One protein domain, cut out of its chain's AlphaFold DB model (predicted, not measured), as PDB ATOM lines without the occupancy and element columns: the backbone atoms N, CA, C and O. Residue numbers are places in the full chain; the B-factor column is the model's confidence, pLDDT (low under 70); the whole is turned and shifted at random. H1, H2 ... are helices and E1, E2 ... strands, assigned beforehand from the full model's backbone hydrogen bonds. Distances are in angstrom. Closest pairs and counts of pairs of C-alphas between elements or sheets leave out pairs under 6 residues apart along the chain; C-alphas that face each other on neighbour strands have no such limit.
ATOM      1  N   PRO A  72      91.339  97.947 142.807       95.31
ATOM      2  CA  PRO A  72      92.666  98.320 142.325       95.31
ATOM      3  C   PRO A  72      92.619  98.813 140.880       95.31
ATOM      4  O   PRO A  72      91.988  98.184 140.028       95.31
ATOM      5  N   ALA A  73      93.312  99.912 140.595       95.06
ATOM      6  CA  ALA A  73      93.388 100.421 139.236       95.06
ATOM      7  C   ALA A  73      94.142  99.440 138.314       95.06
ATOM      8  O   ALA A  73      95.194  98.917 138.698       95.06
ATOM      9  N   PRO A  74      93.642  99.165 137.095       94.56
ATOM     10  CA  PRO A  74      94.367  98.356 136.134       94.56
ATOM     11  C   PRO A  74      95.619  99.111 135.680       94.56
ATOM     12  O   PRO A  74      95.535 100.091 134.944       94.56
ATOM     13  N   SER A  75      96.791  98.655 136.118       93.25
ATOM     14  CA  SER A  75      98.051  99.281 135.719       93.25
ATOM     15  C   SER A  75      98.373  98.981 134.254       93.25
ATOM     16  O   SER A  75      98.329  97.820 133.839       93.25
ATOM     17  N   ALA A  76      98.785 100.000 133.501       90.81
ATOM     18  CA  ALA A  76      99.420  99.801 132.202       90.81
ATOM     19  C   ALA A  76     100.831  99.217 132.392       90.81
ATOM     20  O   ALA A  76     101.564  99.614 133.305       90.81
ATOM     21  N   ASP A  77     101.221  98.269 131.536       89.94
ATOM     22  CA  ASP A  77     102.557  97.667 131.563       89.94
ATOM     23  C   ASP A  77     103.546  98.540 130.781       89.94
ATOM     24  O   ASP A  77     103.782  98.347 129.589       89.94
ATOM     25  N   LEU A  78     104.132  99.526 131.466       86.88
ATOM     26  CA  LEU A  78     105.108 100.449 130.876       86.88
ATOM     27  C   LEU A  78     106.323  99.732 130.291       86.88
ATOM     28  O   LEU A  78     106.859 100.157 129.271       86.88
ATOM     29  N   ARG A  79     106.759  98.634 130.920       86.75
ATOM     30  CA  ARG A  79     107.902  97.869 130.426       86.75
ATOM     31  C   ARG A  79     107.554  97.233 129.090       86.75
ATOM     32  O   ARG A  79     108.348  97.340 128.162       86.75
ATOM     33  N   ALA A  80     106.382  96.613 128.981       87.75
ATOM     34  CA  ALA A  80     105.909  96.077 127.713       87.75
ATOM     35  C   ALA A  80     105.721  97.184 126.663       87.75
ATOM     36  O   ALA A  80     106.105  96.989 125.511       87.75
ATOM     37  N   LEU A  81     105.202  98.358 127.046       86.31
ATOM     38  CA  LEU A  81     105.039  99.498 126.135       86.31
ATOM     39  C   LEU A  81     106.385  99.991 125.583       86.31
ATOM     40  O   LEU A  81     106.518 100.156 124.374       86.31
ATOM     41  N   PHE A  82     107.406 100.155 126.424       87.19
ATOM     42  CA  PHE A  82     108.733 100.579 125.966       87.19
ATOM     43  C   PHE A  82     109.441  99.481 125.163       87.19
ATOM     44  O   PHE A  82     109.944  99.735 124.074       87.19
ATOM     45  N   GLN A  83     109.406  98.226 125.625       87.69
ATOM     46  CA  GLN A  83     110.030  97.101 124.915       87.69
ATOM     47  C   GLN A  83     109.402  96.825 123.545       87.69
ATOM     48  O   GLN A  83     110.097  96.377 122.636       87.69
ATOM     49  N   SER A  84     108.101  97.076 123.395       84.38
ATOM     50  CA  SER A  84     107.399  96.944 122.115       84.38
ATOM     51  C   SER A  84     107.523  98.179 121.223       84.38
ATOM     52  O   SER A  84     106.963  98.175 120.130       84.38
ATOM     53  N   GLN A  85     108.247  99.214 121.669       85.19
ATOM     54  CA  GLN A  85     108.342 100.502 120.983       85.19
ATOM     55  C   GLN A  85     106.945 101.044 120.657       85.19
ATOM     56  O   GLN A  85     106.635 101.382 119.511       85.19
ATOM     57  N   ALA A  86     106.072 101.063 121.668       81.62
ATOM     58  CA  ALA A  86     104.685 101.455 121.496       81.62
ATOM     59  C   ALA A  86     104.594 102.862 120.871       81.62
ATOM     60  O   ALA A  86     105.235 103.800 121.366       81.62
ATOM     61  N   PRO A  87     103.808 103.032 119.793       82.12
ATOM     62  CA  PRO A  87     103.567 104.348 119.231       82.12
ATOM     63  C   PRO A  87     102.687 105.173 120.179       82.12
ATOM     64  O   PRO A  87     101.868 104.627 120.917       82.12
ATOM     65  N   MET A  88     102.787 106.500 120.101       80.62
ATOM     66  CA  MET A  88     101.872 107.417 120.800       80.62
ATOM     67  C   MET A  88     100.413 107.286 120.323       80.62
ATOM     68  O   MET A  88      99.496 107.658 121.049       80.62
ATOM     69  N   GLY A  89     100.211 106.719 119.129       75.69
ATOM     70  CA  GLY A  89      98.922 106.606 118.447       75.69
ATOM     71  C   GLY A  89      98.858 107.490 117.199       75.69
ATOM     72  O   GLY A  89      99.806 108.207 116.879       75.69
ATOM     73  N   GLU A  90      97.748 107.406 116.462       74.25
ATOM     74  CA  GLU A  90      97.465 108.318 115.339       74.25
ATOM     75  C   GLU A  90      97.047 109.708 115.827       74.25
ATOM     76  O   GLU A  90      97.324 110.707 115.165       74.25
ATOM     77  N   ASN A  91      96.433 109.764 117.011       80.81
ATOM     78  CA  ASN A  91      96.056 111.002 117.668       80.81
ATOM     79  C   ASN A  91      97.143 111.439 118.659       80.81
ATOM     80  O   ASN A  91      97.719 110.587 119.344       80.81
ATOM     81  N   PRO A  92      97.438 112.749 118.735       83.38
ATOM     82  CA  PRO A  92      98.395 113.275 119.697       83.38
ATOM     83  C   PRO A  92      97.922 113.006 121.135       83.38
ATOM     84  O   PRO A  92      96.716 113.073 121.387       83.38
ATOM     85  N   PRO A  93      98.832 112.730 122.088       90.00
ATOM     86  CA  PRO A  93      98.481 112.706 123.502       90.00
ATOM     87  C   PRO A  93      97.903 114.047 123.964       90.00
ATOM     88  O   PRO A  93      98.276 115.115 123.472       90.00
ATOM     89  N   GLU A  94      97.040 113.990 124.969       90.62
ATOM     90  CA  GLU A  94      96.486 115.165 125.629       90.62
ATOM     91  C   GLU A  94      97.223 115.406 126.948       90.62
ATOM     92  O   GLU A  94      97.326 114.527 127.801       90.62
ATOM     93  N   PHE A  95      97.768 116.606 127.107       92.88
ATOM     94  CA  PHE A  95      98.324 117.106 128.352       92.88
ATOM     95  C   PHE A  95      97.186 117.668 129.209       92.88
ATOM     96  O   PHE A  95      96.619 118.721 128.901       92.88
ATOM     97  N   ASP A  96      96.849 116.947 130.276       91.62
ATOM     98  CA  ASP A  96      95.658 117.194 131.089       91.62
ATOM     99  C   ASP A  96      95.913 118.145 132.259       91.62
ATOM    100  O   ASP A  96      95.057 118.948 132.626       91.62
ATOM    101  N   TYR A  97      97.083 118.021 132.887       92.94
ATOM    102  CA  TYR A  97      97.409 118.751 134.106       92.94
ATOM    103  C   TYR A  97      98.915 118.937 134.272       92.94
ATOM    104  O   TYR A  97      99.705 118.033 133.999       92.94
ATOM    105  N   GLY A  98      99.309 120.078 134.841       93.06
ATOM    106  CA  GLY A  98     100.661 120.291 135.338       93.06
ATOM    107  C   GLY A  98     100.716 121.225 136.543       93.06
ATOM    108  O   GLY A  98     100.018 122.240 136.600       93.06
ATOM    109  N   ASP A  99     101.604 120.912 137.482       93.31
ATOM    110  CA  ASP A  99     102.129 121.832 138.490       93.31
ATOM    111  C   ASP A  99     103.645 121.627 138.690       93.31
ATOM    112  O   ASP A  99     104.300 120.906 137.939       93.31
ATOM    113  N   GLN A 100     104.231 122.262 139.708       91.94
ATOM    114  CA  GLN A 100     105.660 122.125 140.037       91.94
ATOM    115  C   GLN A 100     106.122 120.686 140.343       91.94
ATOM    116  O   GLN A 100     107.320 120.399 140.330       91.94
ATOM    117  N   SER A 101     105.197 119.795 140.683       93.38
ATOM    118  CA  SER A 101     105.461 118.485 141.278       93.38
ATOM    119  C   SER A 101     104.871 117.318 140.495       93.38
ATOM    120  O   SER A 101     105.403 116.212 140.587       93.38
ATOM    121  N   THR A 102     103.792 117.554 139.749       95.38
ATOM    122  CA  THR A 102     102.966 116.531 139.112       95.38
ATOM    123  C   THR A 102     102.560 116.985 137.716       95.38
ATOM    124  O   THR A 102     102.111 118.114 137.537       95.38
ATOM    125  N   ILE A 103     102.666 116.082 136.747       96.56
ATOM    126  CA  ILE A 103     102.043 116.234 135.430       96.56
ATOM    127  C   ILE A 103     101.184 115.010 135.136       96.56
ATOM    128  O   ILE A 103     101.520 113.896 135.556       96.56
ATOM    129  N   VAL A 104     100.087 115.224 134.421       96.81
ATOM    130  CA  VAL A 104      99.181 114.167 133.978       96.81
ATOM    131  C   VAL A 104      98.882 114.364 132.506       96.81
ATOM    132  O   VAL A 104      98.643 115.486 132.058       96.81
ATOM    133  N   PHE A 105      98.943 113.273 131.764       94.81
ATOM    134  CA  PHE A 105      98.600 113.250 130.355       94.81
ATOM    135  C   PHE A 105      98.090 111.864 129.977       94.81
ATOM    136  O   PHE A 105      98.439 110.864 130.618       94.81
ATOM    137  N   HIS A 106      97.298 111.798 128.918       93.62
ATOM    138  CA  HIS A 106      96.764 110.547 128.410       93.62
ATOM    139  C   HIS A 106      96.902 110.431 126.893       93.62
ATOM    140  O   HIS A 106      97.152 111.397 126.175       93.62
ATOM    141  N   GLY A 107      96.770 109.204 126.407       89.44
ATOM    142  CA  GLY A 107      96.758 108.871 124.991       89.44
ATOM    143  C   GLY A 107      96.418 107.399 124.802       89.44
ATOM    144  O   GLY A 107      95.944 106.735 125.727       89.44
ATOM    145  N   TYR A 108      96.718 106.851 123.624       85.50
ATOM    146  CA  TYR A 108      96.435 105.442 123.320       85.50
ATOM    147  C   TYR A 108      97.124 104.456 124.283       85.50
ATOM    148  O   TYR A 108      96.639 103.356 124.536       85.50
ATOM    149  N   PHE A 109      98.257 104.862 124.855       88.94
ATOM    150  CA  PHE A 109      99.030 104.089 125.828       88.94
ATOM    151  C   PHE A 109      98.434 104.079 127.248       88.94
ATOM    152  O   PHE A 109      98.992 103.424 128.129       88.94
ATOM    153  N   GLY A 110      97.333 104.797 127.491       92.81
ATOM    154  CA  GLY A 110      96.722 104.949 128.809       92.81
ATOM    155  C   GLY A 110      96.901 106.349 129.401       92.81
ATOM    156  O   GLY A 110      97.281 107.291 128.706       92.81
ATOM    157  N   LEU A 111      96.627 106.482 130.701       95.50
ATOM    158  CA  LEU A 111      96.824 107.720 131.466       95.50
ATOM    159  C   LEU A 111      98.074 107.600 132.334       95.50
ATOM    160  O   LEU A 111      98.202 106.662 133.123       95.50
ATOM    161  N   LEU A 112      98.985 108.562 132.215       96.56
ATOM    162  CA  LEU A 112     100.248 108.586 132.943       96.56
ATOM    163  C   LEU A 112     100.281 109.761 133.916       96.56
ATOM    164  O   LEU A 112     100.100 110.915 133.539       96.56
ATOM    165  N   VAL A 113     100.581 109.458 135.177       97.44
ATOM    166  CA  VAL A 113     100.847 110.451 136.222       97.44
ATOM    167  C   VAL A 113     102.337 110.431 136.489       97.44
ATOM    168  O   VAL A 113     102.870 109.419 136.954       97.44
ATOM    169  N   CYS A 114     103.018 111.540 136.235       97.12
ATOM    170  CA  CYS A 114     104.441 111.676 136.511       97.12
ATOM    171  C   CYS A 114     104.678 112.642 137.668       97.12
ATOM    172  O   CYS A 114     103.959 113.625 137.837       97.12
ATOM    173  N   ARG A 115     105.719 112.371 138.453       96.12
ATOM    174  CA  ARG A 115     106.198 113.255 139.516       96.12
ATOM    175  C   ARG A 115     107.594 113.763 139.205       96.12
ATOM    176  O   ARG A 115     108.392 113.060 138.579       96.12
ATOM    177  N   ARG A 116     107.890 114.971 139.679       93.81
ATOM    178  CA  ARG A 116     109.222 115.564 139.571       93.81
ATOM    179  C   ARG A 116     110.249 114.680 140.287       93.81
ATOM    180  O   ARG A 116     110.038 114.284 141.434       93.81
ATOM    181  N   ALA A 117     111.359 114.390 139.619       91.69
ATOM    182  CA  ALA A 117     112.466 113.598 140.142       91.69
ATOM    183  C   ALA A 117     113.793 114.228 139.692       91.69
ATOM    184  O   ALA A 117     114.220 114.058 138.552       91.69
ATOM    185  N   GLY A 118     114.429 114.997 140.582       87.81
ATOM    186  CA  GLY A 118     115.629 115.766 140.244       87.81
ATOM    187  C   GLY A 118     115.373 116.741 139.089       87.81
ATOM    188  O   GLY A 118     114.457 117.569 139.142       87.81
ATOM    189  N   GLU A 119     116.176 116.627 138.034       86.56
ATOM    190  CA  GLU A 119     116.087 117.483 136.848       86.56
ATOM    191  C   GLU A 119     114.976 117.076 135.867       86.56
ATOM    192  O   GLU A 119     114.669 117.852 134.971       86.56
ATOM    193  N   GLY A 120     114.321 115.924 136.042       93.00
ATOM    194  CA  GLY A 120     113.284 115.447 135.121       93.00
ATOM    195  C   GLY A 120     112.052 114.886 135.819       93.00
ATOM    196  O   GLY A 120     111.685 115.301 136.924       93.00
ATOM    197  N   TRP A 121     111.386 113.954 135.139       95.38
ATOM    198  CA  TRP A 121     110.097 113.408 135.551       95.38
ATOM    199  C   TRP A 121     110.100 111.886 135.506       95.38
ATOM    200  O   TRP A 121     110.610 111.271 134.569       95.38
ATOM    201  N   LYS A 122     109.486 111.276 136.518       94.56
ATOM    202  CA  LYS A 122     109.341 109.826 136.646       94.56
ATOM    203  C   LYS A 122     107.867 109.455 136.707       94.56
ATOM    204  O   LYS A 122     107.091 110.119 137.397       94.56
ATOM    205  N   VAL A 123     107.498 108.348 136.066       94.75
ATOM    206  CA  VAL A 123     106.137 107.812 136.171       94.75
ATOM    207  C   VAL A 123     105.868 107.341 137.598       94.75
ATOM    208  O   VAL A 123     106.579 106.507 138.161       94.75
ATOM    209  N   PHE A 124     104.827 107.916 138.187       95.56
ATOM    210  CA  PHE A 124     104.288 107.558 139.489       95.56
ATOM    211  C   PHE A 124     103.130 106.565 139.355       95.56
ATOM    212  O   PHE A 124     103.051 105.624 140.150       95.56
ATOM    213  N   ARG A 125     102.258 106.749 138.354       95.94
ATOM    214  CA  ARG A 125     101.151 105.840 138.019       95.94
ATOM    215  C   ARG A 125     100.947 105.739 136.516       95.94
ATOM    216  O   ARG A 125     101.192 106.707 135.800       95.94
ATOM    217  N   ALA A 126     100.459 104.586 136.080       95.81
ATOM    218  CA  ALA A 126     100.082 104.329 134.702       95.81
ATOM    219  C   ALA A 126      98.786 103.515 134.687       95.81
ATOM    220  O   ALA A 126      98.779 102.385 135.161       95.81
ATOM    221  N   LEU A 127      97.703 104.088 134.177       96.75
ATOM    222  CA  LEU A 127      96.384 103.465 134.113       96.75
ATOM    223  C   LEU A 127      96.119 102.936 132.698       96.75
ATOM    224  O   LEU A 127      96.231 103.681 131.726       96.75
ATOM    225  N   ASP A 128      95.727 101.667 132.592       95.50
ATOM    226  CA  ASP A 128      95.282 101.033 131.349       95.50
ATOM    227  C   ASP A 128      93.829 101.434 131.052       95.50
ATOM    228  O   ASP A 128      92.876 100.854 131.579       95.50
ATOM    229  N   LEU A 129      93.669 102.452 130.207       94.25
ATOM    230  CA  LEU A 129      92.359 102.964 129.801       94.25
ATOM    231  C   LEU A 129      91.567 101.956 128.961       94.25
ATOM    232  O   LEU A 129      90.342 101.906 129.060       94.25
ATOM    233  N   LYS A 130      92.245 101.098 128.194       92.31
ATOM    234  CA  LYS A 130      91.592 100.086 127.357       92.31
ATOM    235  C   LYS A 130      90.843  99.058 128.195       92.31
ATOM    236  O   LYS A 130      89.747  98.640 127.835       92.31
ATOM    237  N   ARG A 131      91.382  98.687 129.360       92.94
ATOM    238  CA  ARG A 131      90.675  97.818 130.322       92.94
ATOM    239  C   ARG A 131      89.418  98.447 130.916       92.94
ATOM    240  O   ARG A 131      88.579  97.709 131.424       92.94
ATOM    241  N   LEU A 132      89.282  99.770 130.844       90.75
ATOM    242  CA  LEU A 132      88.074 100.498 131.234       90.75
ATOM    243  C   LEU A 132      87.135 100.770 130.044       90.75
ATOM    244  O   LEU A 132      86.102 101.403 130.233       90.75
ATOM    245  N   GLY A 133      87.489 100.321 128.831       90.00
ATOM    246  CA  GLY A 133      86.784 100.671 127.594       90.00
ATOM    247  C   GLY A 133      86.950 102.139 127.190       90.00
ATOM    248  O   GLY A 133      86.112 102.669 126.471       90.00
ATOM    249  N   ALA A 134      87.992 102.810 127.689       90.19
ATOM    250  CA  ALA A 134      88.217 104.246 127.558       90.19
ATOM    251  C   ALA A 134      89.412 104.597 126.644       90.19
ATOM    252  O   ALA A 134      90.091 105.594 126.874       90.19
ATOM    253  N   ASP A 135      89.724 103.765 125.644       86.62
ATOM    254  CA  ASP A 135      90.845 103.960 124.708       86.62
ATOM    255  C   ASP A 135      90.456 104.640 123.384       86.62
ATOM    256  O   ASP A 135      91.324 104.969 122.573       86.62
ATOM    257  N   ALA A 136      89.163 104.883 123.162       84.75
ATOM    258  CA  ALA A 136      88.679 105.588 121.984       84.75
ATOM    259  C   ALA A 136      88.834 107.108 122.136       84.75
ATOM    260  O   ALA A 136      88.291 107.732 123.045       84.75
ATOM    261  N   THR A 137      89.540 107.719 121.186       75.81
ATOM    262  CA  THR A 137      89.824 109.164 121.162       75.81
ATOM    263  C   THR A 137      88.966 109.932 120.150       75.81
ATOM    264  O   THR A 137      89.184 111.123 119.949       75.81
ATOM    265  N   GLN A 138      87.999 109.277 119.492       77.50
ATOM    266  CA  GLN A 138      87.046 109.899 118.562       77.50
ATOM    267  C   GLN A 138      85.790 109.032 118.363       77.50
ATOM    268  O   GLN A 138      85.823 107.831 118.629       77.50
ATOM    269  N   GLY A 139      84.724 109.625 117.814       82.56
ATOM    270  CA  GLY A 139      83.474 108.930 117.471       82.56
ATOM    271  C   GLY A 139      82.538 108.711 118.663       82.56
ATOM    272  O   GLY A 139      82.727 109.298 119.724       82.56
ATOM    273  N   ASP A 140      81.527 107.862 118.477       81.44
ATOM    274  CA  ASP A 140      80.496 107.582 119.492       81.44
ATOM    275  C   ASP A 140      81.084 106.940 120.762       81.44
ATOM    276  O   ASP A 140      80.624 107.205 121.873       81.44
ATOM    277  N   ASP A 141      82.161 106.166 120.607       85.38
ATOM    278  CA  ASP A 141      82.871 105.512 121.710       85.38
ATOM    279  C   ASP A 141      83.849 106.446 122.447       85.38
ATOM    280  O   ASP A 141      84.498 106.012 123.400       85.38
ATOM    281  N   TYR A 142      83.961 107.719 122.039       85.75
ATOM    282  CA  TYR A 142      84.900 108.680 122.622       85.75
ATOM    283  C   TYR A 142      84.855 108.685 124.152       85.75
ATOM    284  O   TYR A 142      83.799 108.869 124.769       85.75
ATOM    285  N   ALA A 143      86.026 108.516 124.759       87.62
ATOM    286  CA  ALA A 143      86.199 108.619 126.191       87.62
ATOM    287  C   ALA A 143      86.500 110.065 126.590       87.62
ATOM    288  O   ALA A 143      87.444 110.677 126.093       87.62
ATOM    289  N   VAL A 144      85.731 110.592 127.540       87.88
ATOM    290  CA  VAL A 144      86.069 111.851 128.208       87.88
ATOM    291  C   VAL A 144      86.953 111.527 129.401       87.88
ATOM    292  O   VAL A 144      86.570 110.758 130.282       87.88
ATOM    293  N   ILE A 145      88.130 112.136 129.441       89.88
ATOM    294  CA  ILE A 145      89.052 112.041 130.567       89.88
ATOM    295  C   ILE A 145      89.174 113.434 131.161       89.88
ATOM    296  O   ILE A 145      89.502 114.381 130.460       89.88
ATOM    297  N   ASP A 146      88.877 113.574 132.448       89.19
ATOM    298  CA  ASP A 146      89.098 114.798 133.209       89.19
ATOM    299  C   ASP A 146      90.116 114.538 134.311       89.19
ATOM    300  O   ASP A 146      89.785 114.090 135.411       89.19
ATOM    301  N   ALA A 147      91.384 114.753 133.976       91.62
ATOM    302  CA  ALA A 147      92.493 114.526 134.879       91.62
ATOM    303  C   ALA A 147      92.988 115.832 135.507       91.62
ATOM    304  O   ALA A 147      93.299 116.806 134.826       91.62
ATOM    305  N   GLY A 148      93.088 115.822 136.836       91.25
ATOM    306  CA  GLY A 148      93.630 116.914 137.632       91.25
ATOM    307  C   GLY A 148      94.822 116.470 138.469       91.25
ATOM    308  O   GLY A 148      95.495 115.487 138.165       91.25
ATOM    309  N   ARG A 149      95.066 117.193 139.565       92.06
ATOM    310  CA  ARG A 149      96.227 116.993 140.444       92.06
ATOM    311  C   ARG A 149      96.252 115.649 141.171       92.06
ATOM    312  O   ARG A 149      97.287 114.997 141.241       92.06
ATOM    313  N   GLU A 150      95.121 115.272 141.759       94.06
ATOM    314  CA  GLU A 150      95.041 114.151 142.709       94.06
ATOM    315  C   GLU A 150      94.249 112.957 142.161       94.06
ATOM    316  O   GLU A 150      94.359 111.836 142.676       94.06
ATOM    317  N   ALA A 151      93.423 113.204 141.144       94.88
ATOM    318  CA  ALA A 151      92.530 112.218 140.570       94.88
ATOM    319  C   ALA A 151      92.192 112.520 139.107       94.88
ATOM    320  O   ALA A 151      92.309 113.667 138.663       94.88
ATOM    321  N   ALA A 152      91.736 111.482 138.410       94.56
ATOM    322  CA  ALA A 152      91.115 111.575 137.096       94.56
ATOM    323  C   ALA A 152      89.690 111.032 137.138       94.56
ATOM    324  O   ALA A 152      89.421 110.050 137.828       94.56
ATOM    325  N   TYR A 153      88.799 111.639 136.369       93.38
ATOM    326  CA  TYR A 153      87.476 111.113 136.068       93.38
ATOM    327  C   TYR A 153      87.494 110.580 134.641       93.38
ATOM    328  O   TYR A 153      87.888 111.292 133.723       93.38
ATOM    329  N   ILE A 154      87.137 109.314 134.459       93.56
ATOM    330  CA  ILE A 154      87.186 108.626 133.170       93.56
ATOM    331  C   ILE A 154      85.777 108.182 132.817       93.56
ATOM    332  O   ILE A 154      85.207 107.338 133.507       93.56
ATOM    333  N   THR A 155      85.242 108.725 131.733       90.94
ATOM    334  CA  THR A 155      83.890 108.452 131.260       90.94
ATOM    335  C   THR A 155      83.963 107.813 129.868       90.94
ATOM    336  O   THR A 155      84.123 108.529 128.876       90.94
ATOM    337  N   PRO A 156      83.901 106.471 129.768       89.56
ATOM    338  CA  PRO A 156      83.924 105.762 128.490       89.56
ATOM    339  C   PRO A 156      82.660 106.034 127.665       89.56
ATOM    340  O   PRO A 156      81.581 106.208 128.238       89.56
ATOM    341  N   ALA A 157      82.783 105.995 126.333       84.69
ATOM    342  CA  ALA A 157      81.654 106.054 125.401       84.69
ATOM    343  C   ALA A 157      80.681 107.216 125.683       84.69
ATOM    344  O   ALA A 157      79.460 107.045 125.689       84.69
ATOM    345  N   TYR A 158      81.227 108.402 125.969       81.06
ATOM    346  CA  TYR A 158      80.481 109.554 126.487       81.06
ATOM    347  C   TYR A 158      79.338 109.990 125.559       81.06
ATOM    348  O   TYR A 158      78.292 110.430 126.030       81.06
ATOM    349  N   PHE A 159      79.524 109.849 124.244       78.25
ATOM    350  CA  PHE A 159      78.541 110.239 123.231       78.25
ATOM    351  C   PHE A 159      77.720 109.064 122.680       78.25
ATOM    352  O   PHE A 159      76.907 109.270 121.777       78.25
ATOM    353  N   ALA A 160      77.909 107.843 123.192       78.81
ATOM    354  CA  ALA A 160      77.281 106.663 122.617       78.81
ATOM    355  C   ALA A 160      75.742 106.723 122.720       78.81
ATOM    356  O   ALA A 160      75.197 107.041 123.786       78.81
ATOM    357  N   PRO A 161      75.013 106.372 121.642       70.88
ATOM    358  CA  PRO A 161      73.557 106.295 121.675       70.88
ATOM    359  C   PRO A 161      73.080 105.335 122.775       70.88
ATOM    360  O   PRO A 161      73.438 104.159 122.783       70.88
ATOM    361  N   GLY A 162      72.260 105.829 123.707       71.69
ATOM    362  CA  GLY A 162      71.760 105.049 124.848       71.69
ATOM    363  C   GLY A 162      72.578 105.184 126.136       71.69
ATOM    364  O   GLY A 162      72.215 104.574 127.141       71.69
ATOM    365  N   ASN A 163      73.629 106.007 126.146       70.88
ATOM    366  CA  ASN A 163      74.416 106.305 127.338       70.88
ATOM    367  C   ASN A 163      73.919 107.580 128.050       70.88
ATOM    368  O   ASN A 163      74.658 108.544 128.220       70.88
ATOM    369  N   GLU A 164      72.639 107.606 128.444       64.38
ATOM    370  CA  GLU A 164      71.992 108.795 129.041       64.38
ATOM    371  C   GLU A 164      72.618 109.236 130.381       64.38
ATOM    372  O   GLU A 164      72.418 110.369 130.814       64.38
ATOM    373  N   ASN A 165      73.384 108.357 131.040       65.19
ATOM    374  CA  ASN A 165      74.146 108.672 132.246       65.19
ATOM    375  C   ASN A 165      75.440 107.840 132.276       65.19
ATOM    376  O   ASN A 165      75.446 106.737 132.838       65.19
ATOM    377  N   PRO A 166      76.512 108.316 131.629       73.31
ATOM    378  CA  PRO A 166      77.688 107.502 131.405       73.31
ATOM    379  C   PRO A 166      78.405 107.180 132.715       73.31
ATOM    380  O   PRO A 166      78.629 108.044 133.569       73.31
ATOM    381  N   VAL A 167      78.770 105.903 132.879       80.62
ATOM    382  CA  VAL A 167      79.569 105.456 134.025       80.62
ATOM    383  C   VAL A 167      80.864 106.249 134.026       80.62
ATOM    384  O   VAL A 167      81.616 106.230 133.056       80.62
ATOM    385  N   THR A 168      81.124 106.945 135.125       89.44
ATOM    386  CA  THR A 168      82.376 107.666 135.309       89.44
ATOM    387  C   THR A 168      83.176 106.972 136.386       89.44
ATOM    388  O   THR A 168      82.715 106.834 137.514       89.44
ATOM    389  N   TYR A 169      84.383 106.536 136.064       93.94
ATOM    390  CA  TYR A 169      85.315 106.051 137.065       93.94
ATOM    391  C   TYR A 169      86.080 107.225 137.661       93.94
ATOM    392  O   TYR A 169      86.626 108.038 136.922       93.94
ATOM    393  N   CYS A 170      86.180 107.297 138.985       95.12
ATOM    394  CA  CYS A 170      87.125 108.197 139.636       95.12
ATOM    395  C   CYS A 170      88.390 107.420 140.006       95.12
ATOM    396  O   CYS A 170      88.340 106.466 140.783       95.12
ATOM    397  N   TYR A 171      89.525 107.824 139.444       96.44
ATOM    398  CA  TYR A 171      90.843 107.271 139.718       96.44
ATOM    399  C   TYR A 171      91.595 108.147 140.708       96.44
ATOM    400  O   TYR A 171      91.976 109.262 140.370       96.44
ATOM    401  N   ARG A 172      91.885 107.645 141.911       96.56
ATOM    402  CA  ARG A 172      92.700 108.367 142.901       96.56
ATOM    403  C   ARG A 172      94.150 107.904 142.850       96.56
ATOM    404  O   ARG A 172      94.482 106.835 143.364       96.56
ATOM    405  N   TYR A 173      95.041 108.748 142.332       96.12
ATOM    406  CA  TYR A 173      96.429 108.370 142.034       96.12
ATOM    407  C   TYR A 173      97.206 107.914 143.271       96.12
ATOM    408  O   TYR A 173      97.930 106.918 143.243       96.12
ATOM    409  N   GLY A 174      97.061 108.649 144.380       94.88
ATOM    410  CA  GLY A 174      97.807 108.385 145.612       94.88
ATOM    411  C   GLY A 174      97.497 107.015 146.220       94.88
ATOM    412  O   GLY A 174      98.407 106.342 146.703       94.88
ATOM    413  N   ALA A 175      96.232 106.598 146.152       94.00
ATOM    414  CA  ALA A 175      95.764 105.316 146.674       94.00
ATOM    415  C   ALA A 175      95.817 104.183 145.636       94.00
ATOM    416  O   ALA A 175      95.805 103.024 146.032       94.00
ATOM    417  N   ASP A 176      95.929 104.526 144.350       95.81
ATOM    418  CA  ASP A 176      95.917 103.600 143.215       95.81
ATOM    419  C   ASP A 176      94.631 102.759 143.119       95.81
ATOM    420  O   ASP A 176      94.647 101.545 142.911       95.81
ATOM    421  N   ILE A 177      93.495 103.431 143.317       96.19
ATOM    422  CA  ILE A 177      92.159 102.822 143.334       96.19
ATOM    423  C   ILE A 177      91.209 103.549 142.388       96.19
ATOM    424  O   ILE A 177      91.304 104.769 142.220       96.19
ATOM    425  N   LEU A 178      90.268 102.791 141.833       96.00
ATOM    426  CA  LEU A 178      89.132 103.255 141.045       96.00
ATOM    427  C   LEU A 178      87.828 102.941 141.765       96.00
ATOM    428  O   LEU A 178      87.747 101.934 142.461       96.00
ATOM    429  N   TRP A 179      86.800 103.751 141.550       94.44
ATOM    430  CA  TRP A 179      85.415 103.406 141.871       94.44
ATOM    431  C   TRP A 179      84.475 104.072 140.869       94.44
ATOM    432  O   TRP A 179      84.840 105.059 140.227       94.44
ATOM    433  N   GLU A 180      83.266 103.537 140.740       93.00
ATOM    434  CA  GLU A 180      82.219 104.174 139.947       93.00
ATOM    435  C   GLU A 180      81.653 105.390 140.681       93.00
ATOM    436  O   GLU A 180      81.226 105.317 141.835       93.00
ATOM    437  N   GLN A 181      81.599 106.514 139.983       88.19
ATOM    438  CA  GLN A 181      80.988 107.748 140.424       88.19
ATOM    439  C   GLN A 181      79.812 108.087 139.514       88.19
ATOM    440  O   GLN A 181      79.967 108.397 138.335       88.19
ATOM    441  N   ARG A 182      78.610 108.036 140.087       80.75
ATOM    442  CA  ARG A 182      77.371 108.407 139.394       80.75
ATOM    443  C   ARG A 182      77.127 109.907 139.505       80.75
ATOM    444  O   ARG A 182      77.419 110.495 140.544       80.75
ATOM    445  N   GLY A 183      76.553 110.499 138.456       73.50
ATOM    446  CA  GLY A 183      76.215 111.926 138.437       73.50
ATOM    447  C   GLY A 183      77.440 112.841 138.419       73.50
ATOM    448  O   GLY A 183      77.385 113.945 138.952       73.50
ATOM    449  N   TYR A 184      78.561 112.370 137.864       78.06
ATOM    450  CA  TYR A 184      79.693 113.242 137.582       78.06
ATOM    451  C   TYR A 184      79.320 114.193 136.447       78.06
ATOM    452  O   TYR A 184      79.070 113.762 135.324       78.06
ATOM    453  N   GLU A 185      79.308 115.487 136.740       71.88
ATOM    454  CA  GLU A 185      79.247 116.524 135.721       71.88
ATOM    455  C   GLU A 185      80.658 117.047 135.499       71.88
ATOM    456  O   GLU A 185      81.307 117.557 136.416       71.88
ATOM    457  N   SER A 186      81.152 116.886 134.274       67.12
ATOM    458  CA  SER A 186      82.485 117.351 133.931       67.12
ATOM    459  C   SER A 186      82.556 118.870 134.029       67.12
ATOM    460  O   SER A 186      81.868 119.593 133.306       67.12
ATOM    461  N   SER A 187      83.446 119.364 134.886       59.09
ATOM    462  CA  SER A 187      83.755 120.796 134.949       59.09
ATOM    463  C   SER A 187      84.530 121.287 133.713       59.09
ATOM    464  O   SER A 187      84.635 122.493 133.486       59.09
ATOM    465  N   ARG A 188      85.022 120.372 132.852       52.28
ATOM    466  CA  ARG A 188      85.771 120.690 131.620       52.28
ATOM    467  C   ARG A 188      84.975 121.400 130.529       52.28
ATOM    468  O   ARG A 188      85.599 121.805 129.548       52.28
ATOM    469  N   ASN A 189      83.667 121.622 130.668       45.88
ATOM    470  CA  ASN A 189      82.950 122.481 129.714       45.88
ATOM    471  C   ASN A 189      83.597 123.887 129.628       45.88
ATOM    472  O   ASN A 189      83.669 124.474 128.549       45.88
ATOM    473  N   ASP A 190      84.220 124.353 130.719       42.62
ATOM    474  CA  ASP A 190      85.005 125.593 130.746       42.62
ATOM    475  C   ASP A 190      86.466 125.417 130.267       42.62
ATOM    476  O   ASP A 190      87.100 126.378 129.835       42.62
ATOM    477  N   LEU A 191      87.026 124.205 130.258       45.19
ATOM    478  CA  LEU A 191      88.408 123.936 129.816       45.19
ATOM    479  C   LEU A 191      88.511 123.659 128.307       45.19
ATOM    480  O   LEU A 191      89.485 124.071 127.675       45.19
ATOM    481  N   LEU A 192      87.463 123.097 127.696       45.00
ATOM    482  CA  LEU A 192      87.259 123.155 126.243       45.00
ATOM    483  C   LEU A 192      87.131 124.611 125.757       45.00
ATOM    484  O   LEU A 192      87.562 124.928 124.652       45.00
ATOM    485  N   SER A 193      86.628 125.524 126.599       44.88
ATOM    486  CA  SER A 193      86.589 126.961 126.284       44.88
ATOM    487  C   SER A 193      87.980 127.623 126.304       44.88
ATOM    488  O   SER A 193      88.236 128.563 125.545       44.88
ATOM    489  N   TRP A 194      88.921 127.086 127.093       50.22
ATOM    490  CA  TRP A 194      90.325 127.513 127.085       50.22
ATOM    491  C   TRP A 194      91.061 127.048 125.812       50.22
ATOM    492  O   TRP A 194      92.006 127.695 125.351       50.22
ATOM    493  N   SER A 195      90.603 125.944 125.208       56.06
ATOM    494  CA  SER A 195      91.382 125.147 124.256       56.06
ATOM    495  C   SER A 195      91.522 125.729 122.849       56.06
ATOM    496  O   SER A 195      92.417 125.277 122.140       56.06
ATOM    497  N   TYR A 196      90.749 126.745 122.446       53.84
ATOM    498  CA  TYR A 196      90.822 127.245 121.062       53.84
ATOM    499  C   TYR A 196      91.238 128.710 120.897       53.84
ATOM    500  O   TYR A 196      92.099 129.003 120.077       53.84
ATOM    501  N   SER A 197      90.676 129.670 121.631       60.81
ATOM    502  CA  SER A 197      91.009 131.090 121.398       60.81
ATOM    503  C   SER A 197      92.247 131.553 122.170       60.81
ATOM    504  O   SER A 197      93.062 132.301 121.633       60.81
ATOM    505  N   HIS A 198      92.408 131.082 123.409       69.50
ATOM    506  CA  HIS A 198      93.508 131.482 124.290       69.50
ATOM    507  C   HIS A 198      94.753 130.613 124.106       69.50
ATOM    508  O   HIS A 198      95.871 131.121 124.166       69.50
ATOM    509  N   SER A 199      94.575 129.319 123.829       79.25
ATOM    510  CA  SER A 199      95.699 128.401 123.640       79.25
ATOM    511  C   SER A 199      96.420 128.618 122.301       79.25
ATOM    512  O   SER A 199      97.632 128.445 122.241       79.25
ATOM    513  N   MET A 200      95.718 129.001 121.225       84.44
ATOM    514  CA  MET A 200      96.284 129.034 119.866       84.44
ATOM    515  C   MET A 200      97.434 130.040 119.692       84.44
ATOM    516  O   MET A 200      98.450 129.669 119.102       84.44
ATOM    517  N   PRO A 201      97.361 131.278 120.223       89.69
ATOM    518  CA  PRO A 201      98.506 132.188 120.198       89.69
ATOM    519  C   PRO A 201      99.714 131.649 120.972       89.69
ATOM    520  O   PRO A 201     100.850 131.816 120.532       89.69
ATOM    521  N   VAL A 202      99.480 130.985 122.109       90.56
ATOM    522  CA  VAL A 202     100.543 130.377 122.922       90.56
ATOM    523  C   VAL A 202     101.171 129.199 122.176       90.56
ATOM    524  O   VAL A 202     102.391 129.123 122.074       90.56
ATOM    525  N   GLN A 203     100.347 128.335 121.579       92.00
ATOM    526  CA  GLN A 203     100.775 127.234 120.717       92.00
ATOM    527  C   GLN A 203     101.655 127.731 119.567       92.00
ATOM    528  O   GLN A 203     102.753 127.224 119.395       92.00
ATOM    529  N   ALA A 204     101.230 128.770 118.842       92.00
ATOM    530  CA  ALA A 204     102.000 129.325 117.730       92.00
ATOM    531  C   ALA A 204     103.365 129.886 118.169       92.00
ATOM    532  O   ALA A 204     104.359 129.716 117.464       92.00
ATOM    533  N   ARG A 205     103.436 130.533 119.342       93.94
ATOM    534  CA  ARG A 205     104.708 131.007 119.917       93.94
ATOM    535  C   ARG A 205     105.628 129.847 120.281       93.94
ATOM    536  O   ARG A 205     106.809 129.896 119.958       93.94
ATOM    537  N   ILE A 206     105.083 128.814 120.925       94.44
ATOM    538  CA  ILE A 206     105.824 127.595 121.261       94.44
ATOM    539  C   ILE A 206     106.358 126.945 119.988       94.44
ATOM    540  O   ILE A 206     107.554 126.695 119.899       94.44
ATOM    541  N   ASP A 207     105.504 126.731 118.989       93.50
ATOM    542  CA  ASP A 207     105.882 126.083 117.733       93.50
ATOM    543  C   ASP A 207     106.997 126.862 117.020       93.50
ATOM    544  O   ASP A 207     107.995 126.262 116.628       93.50
ATOM    545  N   GLY A 208     106.910 128.197 116.969       93.44
ATOM    546  CA  GLY A 208     107.971 129.044 116.410       93.44
ATOM    547  C   GLY A 208     109.308 128.952 117.160       93.44
ATOM    548  O   GLY A 208     110.367 129.055 116.545       93.44
ATOM    549  N   GLN A 209     109.303 128.716 118.477       92.56
ATOM    550  CA  GLN A 209     110.541 128.438 119.219       92.56
ATOM    551  C   GLN A 209     111.059 127.023 118.957       92.56
ATOM    552  O   GLN A 209     112.268 126.823 118.820       92.56
ATOM    553  N   MET A 210     110.157 126.048 118.844       91.56
ATOM    554  CA  MET A 210     110.503 124.657 118.561       91.56
ATOM    555  C   MET A 210     111.110 124.477 117.164       91.56
ATOM    556  O   MET A 210     111.963 123.610 117.007       91.56
ATOM    557  N   GLU A 211     110.783 125.327 116.181       89.44
ATOM    558  CA  GLU A 211     111.431 125.333 114.853       89.44
ATOM    559  C   GLU A 211     112.962 125.469 114.928       89.44
ATOM    560  O   GLU A 211     113.680 124.968 114.062       89.44
ATOM    561  N   SER A 212     113.479 126.114 115.980       86.56
ATOM    562  CA  SER A 212     114.920 126.271 116.205       86.56
ATOM    563  C   SER A 212     115.601 125.034 116.804       86.56
ATOM    564  O   SER A 212     116.831 124.991 116.863       86.56
ATOM    565  N   ILE A 213     114.829 124.028 117.233       88.44
ATOM    566  CA  ILE A 213     115.304 122.803 117.880       88.44
ATOM    567  C   ILE A 213     115.147 121.635 116.893       88.44
ATOM    568  O   ILE A 213     114.052 121.091 116.742       88.44
ATOM    569  N   PRO A 214     116.225 121.205 116.209       87.00
ATOM    570  CA  PRO A 214     116.122 120.198 115.163       87.00
ATOM    571  C   PRO A 214     115.555 118.873 115.676       87.00
ATOM    572  O   PRO A 214     116.050 118.303 116.647       87.00
ATOM    573  N   GLY A 215     114.550 118.363 114.966       87.50
ATOM    574  CA  GLY A 215     113.986 117.037 115.193       87.50
ATOM    575  C   GLY A 215     112.901 116.964 116.261       87.50
ATOM    576  O   GLY A 215     112.229 115.946 116.293       87.50
ATOM    577  N   LEU A 216     112.674 118.002 117.075       91.50
ATOM    578  CA  LEU A 216     111.598 118.002 118.068       91.50
ATOM    579  C   LEU A 216     110.375 118.775 117.573       91.50
ATOM    580  O   LEU A 216     110.489 119.897 117.087       91.50
ATOM    581  N   CYS A 217     109.190 118.211 117.783       91.88
ATOM    582  CA  CYS A 217     107.925 118.902 117.568       91.88
ATOM    583  C   CYS A 217     107.002 118.747 118.777       91.88
ATOM    584  O   CYS A 217     107.051 117.754 119.508       91.88
ATOM    585  N   ARG A 218     106.145 119.747 118.993       93.12
ATOM    586  CA  ARG A 218     105.051 119.640 119.956       93.12
ATOM    587  C   ARG A 218     104.043 118.608 119.460       93.12
ATOM    588  O   ARG A 218     103.631 118.640 118.303       93.12
ATOM    589  N   CYS A 219     103.637 117.713 120.351       92.00
ATOM    590  CA  CYS A 219     102.749 116.598 120.038       92.00
ATOM    591  C   CYS A 219     101.552 116.504 120.993       92.00
ATOM    592  O   CYS A 219     100.962 115.441 121.105       92.00
ATOM    593  N   SER A 220     101.192 117.588 121.681       91.94
ATOM    594  CA  SER A 220      99.980 117.685 122.506       91.94
ATOM    595  C   SER A 220      99.353 119.074 122.410       91.94
ATOM    596  O   SER A 220      99.956 120.012 121.877       91.94
ATOM    597  N   ASN A 221      98.174 119.240 123.004       89.69
ATOM    598  CA  ASN A 221      97.657 120.547 123.421       89.69
ATOM    599  C   ASN A 221      98.612 121.253 124.411       89.69
ATOM    600  O   ASN A 221      99.579 120.675 124.915       89.69
ATOM    601  N   VAL A 222      98.315 122.524 124.681       90.12
ATOM    602  CA  VAL A 222      99.016 123.362 125.662       90.12
ATOM    603  C   VAL A 222      98.048 123.696 126.793       90.12
ATOM    604  O   VAL A 222      96.899 124.051 126.522       90.12
ATOM    605  N   TYR A 223      98.509 123.611 128.042       87.31
ATOM    606  CA  TYR A 223      97.671 123.816 129.226       87.31
ATOM    607  C   TYR A 223      98.374 124.667 130.298       87.31
ATOM    608  O   TYR A 223      99.585 124.520 130.473       87.31
ATOM    609  N   PRO A 224      97.673 125.539 131.049       88.94
ATOM    610  CA  PRO A 224      98.281 126.319 132.127       88.94
ATOM    611  C   PRO A 224      98.880 125.436 133.223       88.94
ATOM    612  O   PRO A 224      98.258 124.479 133.681       88.94
ATOM    613  N   VAL A 225     100.077 125.787 133.691       88.56
ATOM    614  CA  VAL A 225     100.770 125.048 134.754       88.56
ATOM    615  C   VAL A 225     100.647 125.797 136.069       88.56
ATOM    616  O   VAL A 225     101.063 126.949 136.207       88.56
ATOM    617  N   ASN A 226     100.098 125.120 137.071       85.06
ATOM    618  CA  ASN A 226      99.870 125.712 138.379       85.06
ATOM    619  C   ASN A 226     101.181 125.866 139.164       85.06
ATOM    620  O   ASN A 226     102.072 125.019 139.130       85.06
ATOM    621  N   GLY A 227     101.301 126.958 139.918       78.81
ATOM    622  CA  GLY A 227     102.416 127.170 140.845       78.81
ATOM    623  C   GLY A 227     103.751 127.586 140.214       78.81
ATOM    624  O   GLY A 227     104.657 127.941 140.956       78.81
ATOM    625  N   ILE A 228     103.901 127.627 138.885       71.50
ATOM    626  CA  ILE A 228     105.142 128.092 138.215       71.50
ATOM    627  C   ILE A 228     105.130 129.622 137.967       71.50
ATOM    628  O   ILE A 228     106.061 130.194 137.408       71.50
ATOM    629  N   GLY A 229     104.116 130.318 138.491       64.31
ATOM    630  CA  GLY A 229     103.863 131.740 138.245       64.31
ATOM    631  C   GLY A 229     102.850 131.942 137.117       64.31
ATOM    632  O   GLY A 229     102.591 131.038 136.328       64.31
ATOM    633  N   GLY A 230     102.219 133.117 137.065       72.56
ATOM    634  CA  GLY A 230     101.255 133.427 136.003       72.56
ATOM    635  C   GLY A 230     101.931 133.478 134.629       72.56
ATOM    636  O   GLY A 230     102.946 134.164 134.490       72.56
ATOM    637  N   GLY A 231     101.350 132.786 133.642       83.94
ATOM    638  CA  GLY A 231     101.847 132.730 132.260       83.94
ATOM    639  C   GLY A 231     102.774 131.548 131.948       83.94
ATOM    640  O   GLY A 231     103.539 131.622 130.991       83.94
ATOM    641  N   ALA A 232     102.756 130.479 132.750       92.06
ATOM    642  CA  ALA A 232     103.465 129.237 132.443       92.06
ATOM    643  C   ALA A 232     102.515 128.195 131.835       92.06
ATOM    644  O   ALA A 232     101.422 127.967 132.360       92.06
ATOM    645  N   TYR A 233     102.955 127.530 130.769       93.00
ATOM    646  CA  TYR A 233     102.156 126.552 130.039       93.00
ATOM    647  C   TYR A 233     102.935 125.268 129.772       93.00
ATOM    648  O   TYR A 233     104.092 125.304 129.366       93.00
ATOM    649  N   GLY A 234     102.289 124.135 130.005       94.00
ATOM    650  CA  GLY A 234     102.833 122.797 129.876       94.00
ATOM    651  C   GLY A 234     102.367 122.154 128.582       94.00
ATOM    652  O   GLY A 234     101.251 122.404 128.123       94.00
ATOM    653  N   PHE A 235     103.241 121.348 127.996       94.94
ATOM    654  CA  PHE A 235     102.982 120.603 126.771       94.94
ATOM    655  C   PHE A 235     103.944 119.421 126.653       94.94
ATOM    656  O   PHE A 235     104.929 119.318 127.387       94.94
ATOM    657  N   LEU A 236     103.663 118.526 125.714       95.62
ATOM    658  CA  LEU A 236     104.519 117.406 125.362       95.62
ATOM    659  C   LEU A 236     105.195 117.666 124.019       95.62
ATOM    660  O   LEU A 236     104.592 118.204 123.083       95.62
ATOM    661  N   VAL A 237     106.455 117.261 123.931       95.38
ATOM    662  CA  VAL A 237     107.230 117.248 122.690       95.38
ATOM    663  C   VAL A 237     107.794 115.861 122.455       95.38
ATOM    664  O   VAL A 237     108.016 115.106 123.401       95.38
ATOM    665  N   SER A 238     108.073 115.548 121.200       93.19
ATOM    666  CA  SER A 238     108.695 114.293 120.804       93.19
ATOM    667  C   SER A 238     109.649 114.525 119.640       93.19
ATOM    668  O   SER A 238     109.429 115.432 118.835       93.19
ATOM    669  N   ASP A 239     110.687 113.696 119.539       89.25
ATOM    670  CA  ASP A 239     111.540 113.595 118.347       89.25
ATOM    671  C   ASP A 239     111.133 112.448 117.398       89.25
ATOM    672  O   ASP A 239     111.737 112.234 116.345       89.25
ATOM    673  N   GLY A 240     110.053 111.734 117.734       84.50
ATOM    674  CA  GLY A 240     109.548 110.601 116.966       84.50
ATOM    675  C   GLY A 240     108.098 110.241 117.281       84.50
ATOM    676  O   GLY A 240     107.355 111.008 117.891       84.50
ATOM    677  N   LYS A 241     107.677 109.050 116.845       83.56
ATOM    678  CA  LYS A 241     106.325 108.512 117.096       83.56
ATOM    679  C   LYS A 241     106.235 107.632 118.343       83.56
ATOM    680  O   LYS A 241     105.143 107.172 118.664       83.56
ATOM    681  N   LEU A 242     107.363 107.345 118.987       89.75
ATOM    682  CA  LEU A 242     107.432 106.402 120.095       89.75
ATOM    683  C   LEU A 242     107.029 107.082 121.401       89.75
ATOM    684  O   LEU A 242     107.233 108.278 121.577       89.75
ATOM    685  N   LEU A 243     106.468 106.315 122.331       88.81
ATOM    686  CA  LEU A 243     106.151 106.834 123.658       88.81
ATOM    687  C   LEU A 243     107.417 107.285 124.402       88.81
ATOM    688  O   LEU A 243     107.423 108.345 125.012       88.81
ATOM    689  N   GLU A 244     108.495 106.503 124.321       89.88
ATOM    690  CA  GLU A 244     109.749 106.747 125.049       89.88
ATOM    691  C   GLU A 244     110.468 108.049 124.657       89.88
ATOM    692  O   GLU A 244     111.268 108.559 125.437       89.88
ATOM    693  N   SER A 245     110.169 108.615 123.481       91.12
ATOM    694  CA  SER A 245     110.754 109.883 123.030       91.12
ATOM    695  C   SER A 245     110.068 111.121 123.608       91.12
ATOM    696  O   SER A 245     110.532 112.240 123.368       91.12
ATOM    697  N   LEU A 246     108.972 110.955 124.358       94.06
ATOM    698  CA  LEU A 246     108.271 112.081 124.960       94.06
ATOM    699  C   LEU A 246     109.162 112.845 125.941       94.06
ATOM    700  O   LEU A 246     109.857 112.281 126.787       94.06
ATOM    701  N   ARG A 247     109.059 114.169 125.877       95.44
ATOM    702  CA  ARG A 247     109.627 115.098 126.853       95.44
ATOM    703  C   ARG A 247     108.556 116.073 127.303       95.44
ATOM    704  O   ARG A 247     107.617 116.373 126.563       95.44
ATOM    705  N   TYR A 248     108.723 116.591 128.510       96.38
ATOM    706  CA  TYR A 248     107.849 117.630 129.035       96.38
ATOM    707  C   TYR A 248     108.419 119.010 128.723       96.38
ATOM    708  O   TYR A 248     109.564 119.299 129.069       96.38
ATOM    709  N   GLY A 249     107.618 119.850 128.078       95.94
ATOM    710  CA  GLY A 249     107.921 121.248 127.811       95.94
ATOM    711  C   GLY A 249     107.180 122.179 128.765       95.94
ATOM    712  O   GLY A 249     105.993 121.988 129.036       95.94
ATOM    713  N   ILE A 250     107.871 123.211 129.245       95.50
ATOM    714  CA  ILE A 250     107.265 124.383 129.881       95.50
ATOM    715  C   ILE A 250     107.600 125.604 129.039       95.50
ATOM    716  O   ILE A 250     108.769 125.902 128.818       95.50
ATOM    717  N   TYR A 251     106.580 126.340 128.621       95.06
ATOM    718  CA  TYR A 251     106.720 127.668 128.045       95.06
ATOM    719  C   TYR A 251     106.407 128.713 129.104       95.06
ATOM    720  O   TYR A 251     105.334 128.681 129.711       95.06
ATOM    721  N   LYS A 252     107.336 129.640 129.323       93.81
ATOM    722  CA  LYS A 252     107.152 130.775 130.225       93.81
ATOM    723  C   LYS A 252     106.947 132.032 129.391       93.81
ATOM    724  O   LYS A 252     107.855 132.495 128.707       93.81
ATOM    725  N   GLU A 253     105.729 132.557 129.414       90.81
ATOM    726  CA  GLU A 253     105.287 133.614 128.503       90.81
ATOM    727  C   GLU A 253     106.004 134.945 128.721       90.81
ATOM    728  O   GLU A 253     106.253 135.662 127.759       90.81
ATOM    729  N   LYS A 254     106.367 135.275 129.964       90.25
ATOM    730  CA  LYS A 254     107.058 136.535 130.278       90.25
ATOM    731  C   LYS A 254     108.504 136.534 129.802       90.25
ATOM    732  O   LYS A 254     109.014 137.567 129.387       90.25
ATOM    733  N   GLU A 255     109.157 135.388 129.919       91.25
ATOM    734  CA  GLU A 255     110.541 135.164 129.521       91.25
ATOM    735  C   GLU A 255     110.661 134.810 128.035       91.25
ATOM    736  O   GLU A 255     111.772 134.789 127.515       91.25
ATOM    737  N   GLU A 256     109.533 134.526 127.373       91.12
ATOM    738  CA  GLU A 256     109.465 133.961 126.024       91.12
ATOM    739  C   GLU A 256     110.471 132.814 125.868       91.12
ATOM    740  O   GLU A 256     111.311 132.806 124.969       91.12
ATOM    741  N   GLN A 257     110.403 131.838 126.775       92.31
ATOM    742  CA  GLN A 257     111.360 130.738 126.831       92.31
ATOM    743  C   GLN A 257     110.658 129.389 126.966       92.31
ATOM    744  O   GLN A 257     109.775 129.217 127.809       92.31
ATOM    745  N   VAL A 258     111.116 128.417 126.176       94.69
ATOM    746  CA  VAL A 258     110.813 126.995 126.349       94.69
ATOM    747  C   VAL A 258     111.913 126.306 127.159       94.69
ATOM    748  O   VAL A 258     113.101 126.402 126.849       94.69
ATOM    749  N   GLU A 259     111.501 125.561 128.177       94.44
ATOM    750  CA  GLU A 259     112.329 124.627 128.935       94.44
ATOM    751  C   GLU A 259     111.855 123.200 128.666       94.44
ATOM    752  O   GLU A 259     110.659 122.920 128.729       94.44
ATOM    753  N   LEU A 260     112.791 122.293 128.381       95.44
ATOM    754  CA  LEU A 260     112.499 120.889 128.102       95.44
ATOM    755  C   LEU A 260     113.090 120.002 129.191       95.44
ATOM    756  O   LEU A 260     114.256 120.143 129.558       95.44
ATOM    757  N   PHE A 261     112.297 119.048 129.658       95.19
ATOM    758  CA  PHE A 261     112.667 118.122 130.716       95.19
ATOM    759  C   PHE A 261     112.533 116.678 130.228       95.19
ATOM    760  O   PHE A 261     111.518 116.342 129.606       95.19
ATOM    761  N   PRO A 262     113.507 115.802 130.538       93.44
ATOM    762  CA  PRO A 262     113.359 114.375 130.310       93.44
ATOM    763  C   PRO A 262     112.106 113.843 131.005       93.44
ATOM    764  O   PRO A 262     111.841 114.157 132.174       93.44
ATOM    765  N   LEU A 263     111.363 113.020 130.277       91.12
ATOM    766  CA  LEU A 263     110.279 112.216 130.808       91.12
ATOM    767  C   LEU A 263     110.776 110.768 130.932       91.12
ATOM    768  O   LEU A 263     111.691 110.374 130.220       91.12
TER     769      LEU A 263
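AT A GLANCE: This is residues 72 to 263 of the 267 residues of an uncharacterized protein of Lachnoclostridium sp. An14 (UniProt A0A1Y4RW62). Three small, strongly twisted sheets stand partly face to face in a row: E1 to E4 in the middle, E5 to E8 over one side of it and E9 to E11 over the other. Helix H3 covers the face of the E9 to E11 sheet away from the middle one, and two short helices, H1 and H2, lie at the rim of the stack. The printed part has 192 residues, with H1, then E1 to E8, then H2 and H3, then E9 to E11; each sheet follows chain order and is all antiparallel. The class is mixed, helices and strands, with under half of the residues in named elements. The whole is compact, with a radius of gyration of the C-alphas of 16.3 A and spans of 48 by 39 by 30 A.

HOW THE PARTS SIT: Start at H1, residues 78 to 83, which only grazes the first sheet with residue 78; the C-alphas of Leu 78 and Ala 126 are the closest pair, 7.4 A apart. That sheet is E1, residues 94 to 98, E2, 102 to 107, E3, 110 to 117, and E4, 120 to 127, a meander, each strand the antiparallel neighbour of the one before. Look for N 96 and O 104 at 2.9 A between E1 and E2, N 112 and O 105 at 2.9 A between E2 and E3, and N 113 and O 125 at 2.9 A between E3 and E4. E4 bends by 53 degrees at residue 124. The next meander is E5, residues 144 to 147, E6, 151 to 155, E7, 168 to 172, and E8, 177 to 181, with N 146 and O 153 at 2.8 A, N 154 and O 169 at 2.8 A, and N 170 and O 179 at 2.9 A. E1 and E5 come closest at the C-alphas of Asp 96 and Ala 147, 5.6 A apart. H2, residues 189 to 194, is on no sheet, and it and H3, residues 199 to 210, meet only through their link. The last meander is E9, residues 232 to 238, E10, 247 to 252, and E11, 257 to 262, with N 235 and O 249 at 3.0 A and N 250 and O 259 at 2.9 A. The three sheets form a stack of sheets, face to face in turn; the closest C-alphas of E1 and E9 are those of Phe 95 and Phe 235, 6.0 A apart. H3 and the last sheet make two layers, a helix on one face of a sheet: H3 has a height over the sheet of 9.3 A, lies over E9, E10 and, only just, E11 with 3 C-alphas, and runs slantwise to the strands, at 51 degrees to E9 on the local plane. Every O i to N i+4 pair is within hydrogen-bond range in H1 and H3; in H2 it is 1 of 2.

IN THESE COORDINATES: Find C-alpha 78, where H1 begins, at (105.108, 100.449, 130.876). E3 is 21.2 A long, E4 20.7 A and E9 19.7 A. Find H3 from C-alpha 199 at (95.699, 128.401, 123.640), 16.1 A long, and the end of E11 at C-alpha 262, (113.359, 114.375, 130.310).

THE WHOLE: The C-alphas farthest apart are those of Gly 162 and Glu 255, at 49.3 A. The printed part has no cut. The links E4 to E5, E6 to E7 and H3 to E9 are long. The mean pLDDT of the printed part is 86.7; residues 164 to 165, 186 to 198 and 229 are under 70.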